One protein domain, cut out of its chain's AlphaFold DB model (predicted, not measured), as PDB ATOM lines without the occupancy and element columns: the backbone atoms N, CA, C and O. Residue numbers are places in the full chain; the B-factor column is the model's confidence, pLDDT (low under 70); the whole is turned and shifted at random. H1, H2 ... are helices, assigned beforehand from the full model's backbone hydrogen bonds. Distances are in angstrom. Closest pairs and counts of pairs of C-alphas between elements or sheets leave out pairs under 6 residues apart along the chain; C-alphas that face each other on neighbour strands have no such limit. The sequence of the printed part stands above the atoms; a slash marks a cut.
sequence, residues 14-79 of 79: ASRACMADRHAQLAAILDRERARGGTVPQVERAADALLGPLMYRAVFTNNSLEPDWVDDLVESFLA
ATOM      1  N   ALA A  14      49.074  60.978  99.475       51.84
ATOM      2  CA  ALA A  14      48.035  61.492  98.573       51.84
ATOM      3  C   ALA A  14      47.398  60.377  97.733       51.84
ATOM      4  O   ALA A  14      46.182  60.342  97.567       51.84
ATOM      5  N   SER A  15      48.208  59.413  97.275       58.44
ATOM      6  CA  SER A  15      47.707  58.205  96.605       58.44
ATOM      7  C   SER A  15      46.813  57.378  97.541       58.44
ATOM      8  O   SER A  15      45.723  56.962  97.153       58.44
ATOM      9  N   ARG A  16      47.200  57.236  98.818       59.75
ATOM     10  CA  ARG A  16      46.388  56.543  99.834       59.75
ATOM     11  C   ARG A  16      45.068  57.252 100.127       59.75
ATOM     12  O   ARG A  16      44.049  56.581 100.238       59.75
ATOM     13  N   ALA A  17      45.080  58.580 100.232       65.44
ATOM     14  CA  ALA A  17      43.874  59.376 100.448       65.44
ATOM     15  C   ALA A  17      42.921  59.308  99.243       65.44
ATOM     16  O   ALA A  17      41.727  59.102  99.429       65.44
ATOM     17  N   CYS A  18      43.454  59.391  98.017       71.69
ATOM     18  CA  CYS A  18      42.678  59.206  96.789       71.69
ATOM     19  C   CYS A  18      42.036  57.812  96.745       71.69
ATOM     20  O   CYS A  18      40.836  57.685  96.526       71.69
ATOM     21  N   MET A  19      42.804  56.760  97.039       76.44
ATOM     22  CA  MET A  19      42.273  55.397  97.080       76.44
ATOM     23  C   MET A  19      41.226  55.204  98.183       76.44
ATOM     24  O   MET A  19      40.230  54.522  97.949       76.44
ATOM     25  N   ALA A  20      41.414  55.807  99.360       81.81
ATOM     26  CA  ALA A  20      40.441  55.755 100.451       81.81
ATOM     27  C   ALA A  20      39.119  56.447 100.077       81.81
ATOM     28  O   ALA A  20      38.051  55.889 100.322       81.81
ATOM     29  N   ASP A  21      39.184  57.609  99.425       84.81
ATOM     30  CA  ASP A  21      38.005  58.319  98.913       84.81
ATOM     31  C   ASP A  21      37.256  57.488  97.856       84.81
ATOM     32  O   ASP A  21      36.034  57.352  97.915       84.81
ATOM     33  N   ARG A  22      37.979  56.822  96.946       86.94
ATOM     34  CA  ARG A  22      37.361  55.915  95.963       86.94
ATOM     35  C   ARG A  22      36.698  54.698  96.605       86.94
ATOM     36  O   ARG A  22      35.600  54.335  96.190       86.94
ATOM     37  N   HIS A  23      37.300  54.115  97.642       90.00
ATOM     38  CA  HIS A  23      36.662  53.039  98.409       90.00
ATOM     39  C   HIS A  23      35.399  53.523  99.127       90.00
ATOM     40  O   HIS A  23      34.380  52.837  99.086       90.00
ATOM     41  N   ALA A  24      35.431  54.709  99.740       92.62
ATOM     42  CA  ALA A  24      34.268  55.281 100.414       92.62
ATOM     43  C   ALA A  24      33.118  55.573  99.434       92.62
ATOM     44  O   ALA A  24      31.959  55.286  99.730       92.62
ATOM     45  N   GLN A  25      33.431  56.091  98.244       93.38
ATOM     46  CA  GLN A  25      32.438  56.310  97.188       93.38
ATOM     47  C   GLN A  25      31.811  54.998  96.719       93.38
ATOM     48  O   GLN A  25      30.587  54.910  96.612       93.38
ATOM     49  N   LEU A  26      32.634  53.974  96.483       94.50
ATOM     50  CA  LEU A  26      32.156  52.658  96.073       94.50
ATOM     51  C   LEU A  26      31.273  52.027  97.155       94.50
ATOM     52  O   LEU A  26      30.173  51.571  96.853       94.50
ATOM     53  N   ALA A  27      31.693  52.096  98.421       96.19
ATOM     54  CA  ALA A  27      30.895  51.651  99.559       96.19
ATOM     55  C   ALA A  27      29.529  52.350  99.599       96.19
ATOM     56  O   ALA A  27      28.503  51.681  99.660       96.19
ATOM     57  N   ALA A  28      29.491  53.676  99.438       97.38
ATOM     58  CA  ALA A  28      28.238  54.425  99.425       97.38
ATOM     59  C   ALA A  28      27.307  54.027  98.262       97.38
ATOM     60  O   ALA A  28      26.086  54.089  98.398       97.38
ATOM     61  N   ILE A  29      27.842  53.654  97.095       95.56
ATOM     62  CA  ILE A  29      27.036  53.145  95.970       95.56
ATOM     63  C   ILE A  29      26.422  51.789  96.333       95.56
ATOM     64  O   ILE A  29      25.211  51.615  96.198       95.56
ATOM     65  N   LEU A  30      27.229  50.865  96.857       96.38
ATOM     66  CA  LEU A  30      26.778  49.527  97.247       96.38
ATOM     67  C   LEU A  30      25.794  49.570  98.426       96.38
ATOM     68  O   LEU A  30      24.825  48.817  98.450       96.38
ATOM     69  N   ASP A  31      25.981  50.485  99.376       97.75
ATOM     70  CA  ASP A  31      25.062  50.683 100.499       97.75
ATOM     71  C   ASP A  31      23.683  51.154 100.033       97.75
ATOM     72  O   ASP A  31      22.669  50.688 100.552       97.75
ATOM     73  N   ARG A  32      23.622  52.028  99.016       97.56
ATOM     74  CA  ARG A  32      22.346  52.455  98.416       97.56
ATOM     75  C   ARG A  32      21.617  51.292  97.757       97.56
ATOM     76  O   ARG A  32      20.402  51.202  97.894       97.56
ATOM     77  N   GLU A  33      22.335  50.415  97.063       97.06
ATOM     78  CA  GLU A  33      21.719  49.248  96.431       97.06
ATOM     79  C   GLU A  33      21.270  48.215  97.471       97.06
ATOM     80  O   GLU A  33      20.145  47.717  97.417       97.06
ATOM     81  N   ARG A  34      22.072  47.994  98.517       96.50
ATOM     82  CA  ARG A  34      21.671  47.158  99.654       96.50
ATOM     83  C   ARG A  34      20.418  47.699 100.348       96.50
ATOM     84  O   ARG A  34      19.527  46.927 100.689       96.50
ATOM     85  N   ALA A  35      20.315  49.016 100.523       98.00
ATOM     86  CA  ALA A  35      19.136  49.658 101.108       98.00
ATOM     87  C   ALA A  35      17.865  49.490 100.254       98.00
ATOM     88  O   ALA A  35      16.760  49.546 100.791       98.00
ATOM     89  N   ARG A  36      18.004  49.246  98.943       97.81
ATOM     90  CA  ARG A  36      16.894  48.902  98.035       97.81
ATOM     91  C   ARG A  36      16.524  47.413  98.064       97.81
ATOM     92  O   ARG A  36      15.605  47.013  97.359       97.81
ATOM     93  N   GLY A  37      17.209  46.602  98.875       97.81
ATOM     94  CA  GLY A  37      17.031  45.148  98.935       97.81
ATOM     95  C   GLY A  37      17.838  44.375  97.888       97.81
ATOM     96  O   GLY A  37      17.631  43.173  97.737       97.81
ATOM     97  N   GLY A  38      18.746  45.044  97.171       95.62
ATOM     98  CA  GLY A  38      19.613  44.421  96.179       95.62
ATOM     99  C   GLY A  38      20.703  43.545  96.799       95.62
ATOM    100  O   GLY A  38      21.110  43.726  97.952       95.62
ATOM    101  N   THR A  39      21.213  42.600  96.007       94.25
ATOM    102  CA  THR A  39      22.413  41.829  96.359       94.25
ATOM    103  C   THR A  39      23.638  42.564  95.845       94.25
ATOM    104  O   THR A  39      23.726  42.866  94.659       94.25
ATOM    105  N   VAL A  40      24.592  42.842  96.731       95.31
ATOM    106  CA  VAL A  40      25.803  43.594  96.394       95.31
ATOM    107  C   VAL A  40      27.071  42.819  96.758       95.31
ATOM    108  O   VAL A  40      27.085  42.117  97.774       95.31
ATOM    109  N   PRO A  41      28.149  42.957  95.969       94.94
ATOM    110  CA  PRO A  41      29.458  42.411  96.309       94.94
ATOM    111  C   PRO A  41      30.077  43.128  97.520       94.94
ATOM    112  O   PRO A  41      29.618  44.186  97.956       94.94
ATOM    113  N   GLN A  42      31.155  42.552  98.058       94.69
ATOM    114  CA  GLN A  42      32.019  43.248  99.015       94.69
ATOM    115  C   GLN A  42      32.721  44.429  98.333       94.69
ATOM    116  O   GLN A  42      33.033  44.360  97.141       94.69
ATOM    117  N   VAL A  43      32.985  45.496  99.095       95.12
ATOM    118  CA  VAL A  43      33.606  46.728  98.577       95.12
ATOM    119  C   VAL A  43      34.973  46.419  97.973       95.12
ATOM    120  O   VAL A  43      35.283  46.897  96.890       95.12
ATOM    121  N   GLU A  44      35.750  45.565  98.629       93.56
ATOM    122  CA  GLU A  44      37.084  45.141  98.209       93.56
ATOM    123  C   GLU A  44      37.024  44.392  96.876       93.56
ATOM    124  O   GLU A  44      37.765  44.706  95.950       93.56
ATOM    125  N   ARG A  45      36.062  43.471  96.727       94.94
ATOM    126  CA  ARG A  45      35.857  42.737  95.472       94.94
ATOM    127  C   ARG A  45      35.477  43.675  94.327       94.94
ATOM    128  O   ARG A  45      35.949  43.494  93.208       94.94
ATOM    129  N   ALA A  46      34.624  44.661  94.596       95.62
ATOM    130  CA  ALA A  46      34.249  45.662  93.606       95.62
ATOM    131  C   ALA A  46      35.426  46.590  93.260       95.62
ATOM    132  O   ALA A  46      35.617  46.936  92.097       95.62
ATOM    133  N   ALA A  47      36.249  46.963  94.242       93.69
ATOM    134  CA  ALA A  47      37.430  47.791  94.028       93.69
ATOM    135  C   ALA A  47      38.482  47.064  93.178       93.69
ATOM    136  O   ALA A  47      38.979  47.640  92.211       93.69
ATOM    137  N   ASP A  48      38.767  45.797  93.476       94.19
ATOM    138  CA  ASP A  48      39.704  44.984  92.695       94.19
ATOM    139  C   ASP A  48      39.239  44.824  91.242       94.19
ATOM    140  O   ASP A  48      40.043  44.947  90.318       94.19
ATOM    141  N   ALA A  49      37.937  44.606  91.032       96.06
ATOM    142  CA  ALA A  49      37.369  44.394  89.704       96.06
ATOM    143  C   ALA A  49      37.222  45.680  88.874       96.06
ATOM    144  O   ALA A  49      37.378  45.628  87.659       96.06
ATOM    145  N   LEU A  50      36.935  46.827  89.499       94.62
ATOM    146  CA  LEU A  50      36.658  48.081  88.784       94.62
ATOM    147  C   LEU A  50      37.841  49.055  88.829       94.62
ATOM    148  O   LEU A  50      38.285  49.560  87.797       94.62
ATOM    149  N   LEU A  51      38.388  49.321  90.018       92.44
ATOM    150  CA  LEU A  51      39.487  50.277  90.178       92.44
ATOM    151  C   LEU A  51      40.817  49.684  89.708       92.44
ATOM    152  O   LEU A  51      41.628  50.416  89.144       92.44
ATOM    153  N   GLY A  52      41.038  48.378  89.886       91.81
ATOM    154  CA  GLY A  52      42.240  47.687  89.412       91.81
ATOM    155  C   GLY A  52      42.482  47.881  87.906       91.81
ATOM    156  O   GLY A  52      43.507  48.464  87.533       91.81
ATOM    157  N   PRO A  53      41.546  47.471  87.028       94.12
ATOM    158  CA  PRO A  53      41.669  47.661  85.583       94.12
ATOM    159  C   PRO A  53      41.726  49.129  85.159       94.12
ATOM    160  O   PRO A  53      42.521  49.479  84.284       94.12
ATOM    161  N   LEU A  54      40.939  50.001  85.799       91.50
ATOM    162  CA  LEU A  54      40.942  51.439  85.521       91.50
ATOM    163  C   LEU A  54      42.319  52.054  85.792       91.50
ATOM    164  O   LEU A  54      42.881  52.733  84.930       91.50
ATOM    165  N   MET A  55      42.898  51.767  86.959       88.88
ATOM    166  CA  MET A  55      44.227  52.249  87.331       88.88
ATOM    167  C   MET A  55      45.317  51.624  86.462       88.88
ATOM    168  O   MET A  55      46.236  52.330  86.042       88.88
ATOM    169  N   TYR A  56      45.205  50.331  86.141       89.62
ATOM    170  CA  TYR A  56      46.145  49.667  85.243       89.62
ATOM    171  C   TYR A  56      46.186  50.359  83.878       89.62
ATOM    172  O   TYR A  56      47.257  50.738  83.400       89.62
ATOM    173  N   ARG A  57      45.012  50.588  83.279       92.75
ATOM    174  CA  ARG A  57      44.882  51.249  81.981       92.75
ATOM    175  C   ARG A  57      45.438  52.672  82.020       92.75
ATOM    176  O   ARG A  57      46.234  53.020  81.150       92.75
ATOM    177  N   ALA A  58      45.094  53.447  83.048       85.88
ATOM    178  CA  ALA A  58      45.530  54.835  83.202       85.88
ATOM    179  C   ALA A  58      47.051  54.992  83.387       85.88
ATOM    180  O   ALA A  58      47.642  55.951  82.892       85.88
ATOM    181  N   VAL A  59      47.689  54.077  84.123       85.81
ATOM    182  CA  VAL A  59      49.104  54.207  84.508       85.81
ATOM    183  C   VAL A  59      50.037  53.495  83.531       85.81
ATOM    184  O   VAL A  59      51.104  54.021  83.201       85.81
ATOM    185  N   PHE A  60      49.659  52.302  83.074       86.69
ATOM    186  CA  PHE A  60      50.568  51.385  82.382       86.69
ATOM    187  C   PHE A  60      50.299  51.246  80.885       86.69
ATOM    188  O   PHE A  60      51.079  50.592  80.194       86.69
ATOM    189  N   THR A  61      49.246  51.870  80.358       87.00
ATOM    190  CA  THR A  61      48.929  51.819  78.925       87.00
ATOM    191  C   THR A  61      48.920  53.214  78.305       87.00
ATOM    192  O   THR A  61      48.940  54.223  79.005       87.00
ATOM    193  N   ASN A  62      48.896  53.269  76.972       91.06
ATOM    194  CA  ASN A  62      48.634  54.502  76.223       91.06
ATOM    195  C   ASN A  62      47.164  54.598  75.777       91.06
ATOM    196  O   ASN A  62      46.827  55.447  74.953       91.06
ATOM    197  N   ASN A  63      46.301  53.709  76.270       88.75
ATOM    198  CA  ASN A  63      44.906  53.682  75.870       88.75
ATOM    199  C   ASN A  63      44.115  54.743  76.638       88.75
ATOM    200  O   ASN A  63      44.295  54.913  77.843       88.75
ATOM    201  N   SER A  64      43.191  55.407  75.947       85.69
ATOM    202  CA  SER A  64      42.234  56.313  76.582       85.69
ATOM    203  C   SER A  64      41.225  55.544  77.446       85.69
ATOM    204  O   SER A  64      40.909  54.375  77.174       85.69
ATOM    205  N   LEU A  65      40.734  56.204  78.496       86.69
ATOM    206  CA  LEU A  65      39.600  55.772  79.317       86.69
ATOM    207  C   LEU A  65      38.306  56.266  78.657       86.69
ATOM    208  O   LEU A  65      37.672  57.198  79.143       86.69
ATOM    209  N   GLU A  66      37.968  55.680  77.509       92.25
ATOM    210  CA  GLU A  66      36.730  56.012  76.799       92.25
ATOM    211  C   GLU A  66      35.501  55.577  77.615       92.25
ATOM    212  O   GLU A  66      35.568  54.520  78.252       92.25
ATOM    213  N   PRO A  67      34.391  56.342  77.597       92.06
ATOM    214  CA  PRO A  67      33.172  56.002  78.334       92.06
ATOM    215  C   PRO A  67      32.673  54.584  78.049       92.06
ATOM    216  O   PRO A  67      32.487  53.823  78.990       92.06
ATOM    217  N   ASP A  68      32.604  54.196  76.773       96.19
ATOM    218  CA  ASP A  68      32.154  52.863  76.354       96.19
ATOM    219  C   ASP A  68      32.994  51.745  76.993       96.19
ATOM    220  O   ASP A  68      32.472  50.725  77.424       96.19
ATOM    221  N   TRP A  69      34.307  51.958  77.151       95.50
ATOM    222  CA  TRP A  69      35.174  50.980  77.813       95.50
ATOM    223  C   TRP A  69      34.893  50.870  79.319       95.50
ATOM    224  O   TRP A  69      35.053  49.798  79.903       95.50
ATOM    225  N   VAL A  70      34.529  51.981  79.968       94.81
ATOM    226  CA  VAL A  70      34.144  51.979  81.386       94.81
ATOM    227  C   VAL A  70      32.800  51.277  81.563       94.81
ATOM    228  O   VAL A  70      32.654  50.500  82.506       94.81
ATOM    229  N   ASP A  71      31.858  51.508  80.652       96.00
ATOM    230  CA  ASP A  71      30.552  50.852  80.663       96.00
ATOM    231  C   ASP A  71      30.701  49.336  80.466       96.00
ATOM    232  O   ASP A  71      30.203  48.572  81.295       96.00
ATOM    233  N   ASP A  72      31.503  48.899  79.488       96.81
ATOM    234  CA  ASP A  72      31.835  47.483  79.266       96.81
ATOM    235  C   ASP A  72      32.473  46.835  80.510       96.81
ATOM    236  O   ASP A  72      32.193  45.685  80.858       96.81
ATOM    237  N   LEU A  73      33.352  47.569  81.208       96.44
ATOM    238  CA  LEU A  73      33.995  47.088  82.432       96.44
ATOM    239  C   LEU A  73      32.972  46.863  83.554       96.44
ATOM    240  O   LEU A  73      33.063  45.872  84.281       96.44
ATOM    241  N   VAL A  74      32.012  47.777  83.706       95.50
ATOM    242  CA  VAL A  74      30.940  47.648  84.699       95.50
ATOM    243  C   VAL A  74      29.986  46.520  84.314       95.50
ATOM    244  O   VAL A  74      29.646  45.710  85.174       95.50
ATOM    245  N   GLU A  75      29.597  46.408  83.044       96.62
ATOM    246  CA  GLU A  75      28.739  45.323  82.558       96.62
ATOM    247  C   GLU A  75      29.386  43.954  82.803       96.62
ATOM    248  O   GLU A  75      28.760  43.066  83.382       96.62
ATOM    249  N   SER A  76      30.678  43.811  82.490       95.75
ATOM    250  CA  SER A  76      31.430  42.582  82.760       95.75
ATOM    251  C   SER A  76      31.531  42.240  84.248       95.75
ATOM    252  O   SER A  76      31.736  41.073  84.579       95.75
ATOM    253  N   PHE A  77      31.462  43.225  85.143       94.88
ATOM    254  CA  PHE A  77      31.483  42.992  86.586       94.88
ATOM    255  C   PHE A  77      30.117  42.560  87.137       94.88
ATOM    256  O   PHE A  77      30.061  41.872  88.159       94.88
ATOM    257  N   LEU A  78      29.033  42.994  86.493       91.00
ATOM    258  CA  LEU A  78      27.658  42.717  86.910       91.00
ATOM    259  C   LEU A  78      27.093  41.407  86.339       91.00
ATOM    260  O   LEU A  78      26.100  40.916  86.880       91.00
ATOM    261  N   ALA A  79      27.691  40.879  85.268       88.38
ATOM    262  CA  ALA A  79      27.346  39.595  84.649       88.38
ATOM    263  C   ALA A  79      27.679  38.386  85.545       88.38
ATOM    264  O   ALA A  79      26.858  37.439  85.561       88.38
TER     265      ALA A  79
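Overview. This is residues 14 to 79 of the 79 residues of the protein "TetR_C domain-containing protein" of Micromonospora sp. 15K316 (UniProt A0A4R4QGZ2). Three helices make a loose zigzag with few contacts: H2 is the middle one, H1 crosses the first part of H2 at a slant, and H3 folds back along H2 elsewhere, with no contact between H1 and H3. Residues 58 to 64, of which 58 to 60 belong to H2, stick out. The printed part has 66 residues with three named helices, H1, H2 and H3 in chain order, and no named strand; the class is all helix. It is only just compact, close to loose, with a radius of gyration of the C-alphas of 12.9 A, and only just flat, spanning 40 by 30 by 16 A.

Arrangement. The longest helix, H1, residues 14 to 35, touches H2, residues 43 to 60, with residues 23 to 30 alone, which meet residues 43 to 47 of H2. Their closest C-alphas, of Ala 27 and Val 43, are 5.7 A apart. The two run opposite ways at a steep tilt of 42 degrees and form a helical hairpin. H2 has a kink of 32 degrees near residue 50. H2 touches H3, residues 67 to 78, with residues 49 to 54 alone; the closest C-alphas, of Ala 49 and Phe 77, are 6.8 A apart. This second helical hairpin runs opposite ways at a shallow tilt of 31 degrees. H1 and H3 are apart. In H1 and H3 every O i to N i+4 pair is within hydrogen-bond range; in H2, 12 of 14 are.

Along the chain. H1 runs 31.3 A from C-alpha 14 at (48.035, 61.492, 98.573) to C-alpha 35. H2 is 23.9 A long, beginning at (33.606, 46.728, 98.577). H3, 16.7 A long, ends with C-alpha 78 at (27.658, 42.717, 86.910).

Size, cuts and confidence. The C-alphas farthest apart, of Gly 37 and Asn 62, are 40.0 A apart. The printed part has no cut, and both links are short. Mean pLDDT of the printed part is 90.4; residues 14 to 17 are under 70.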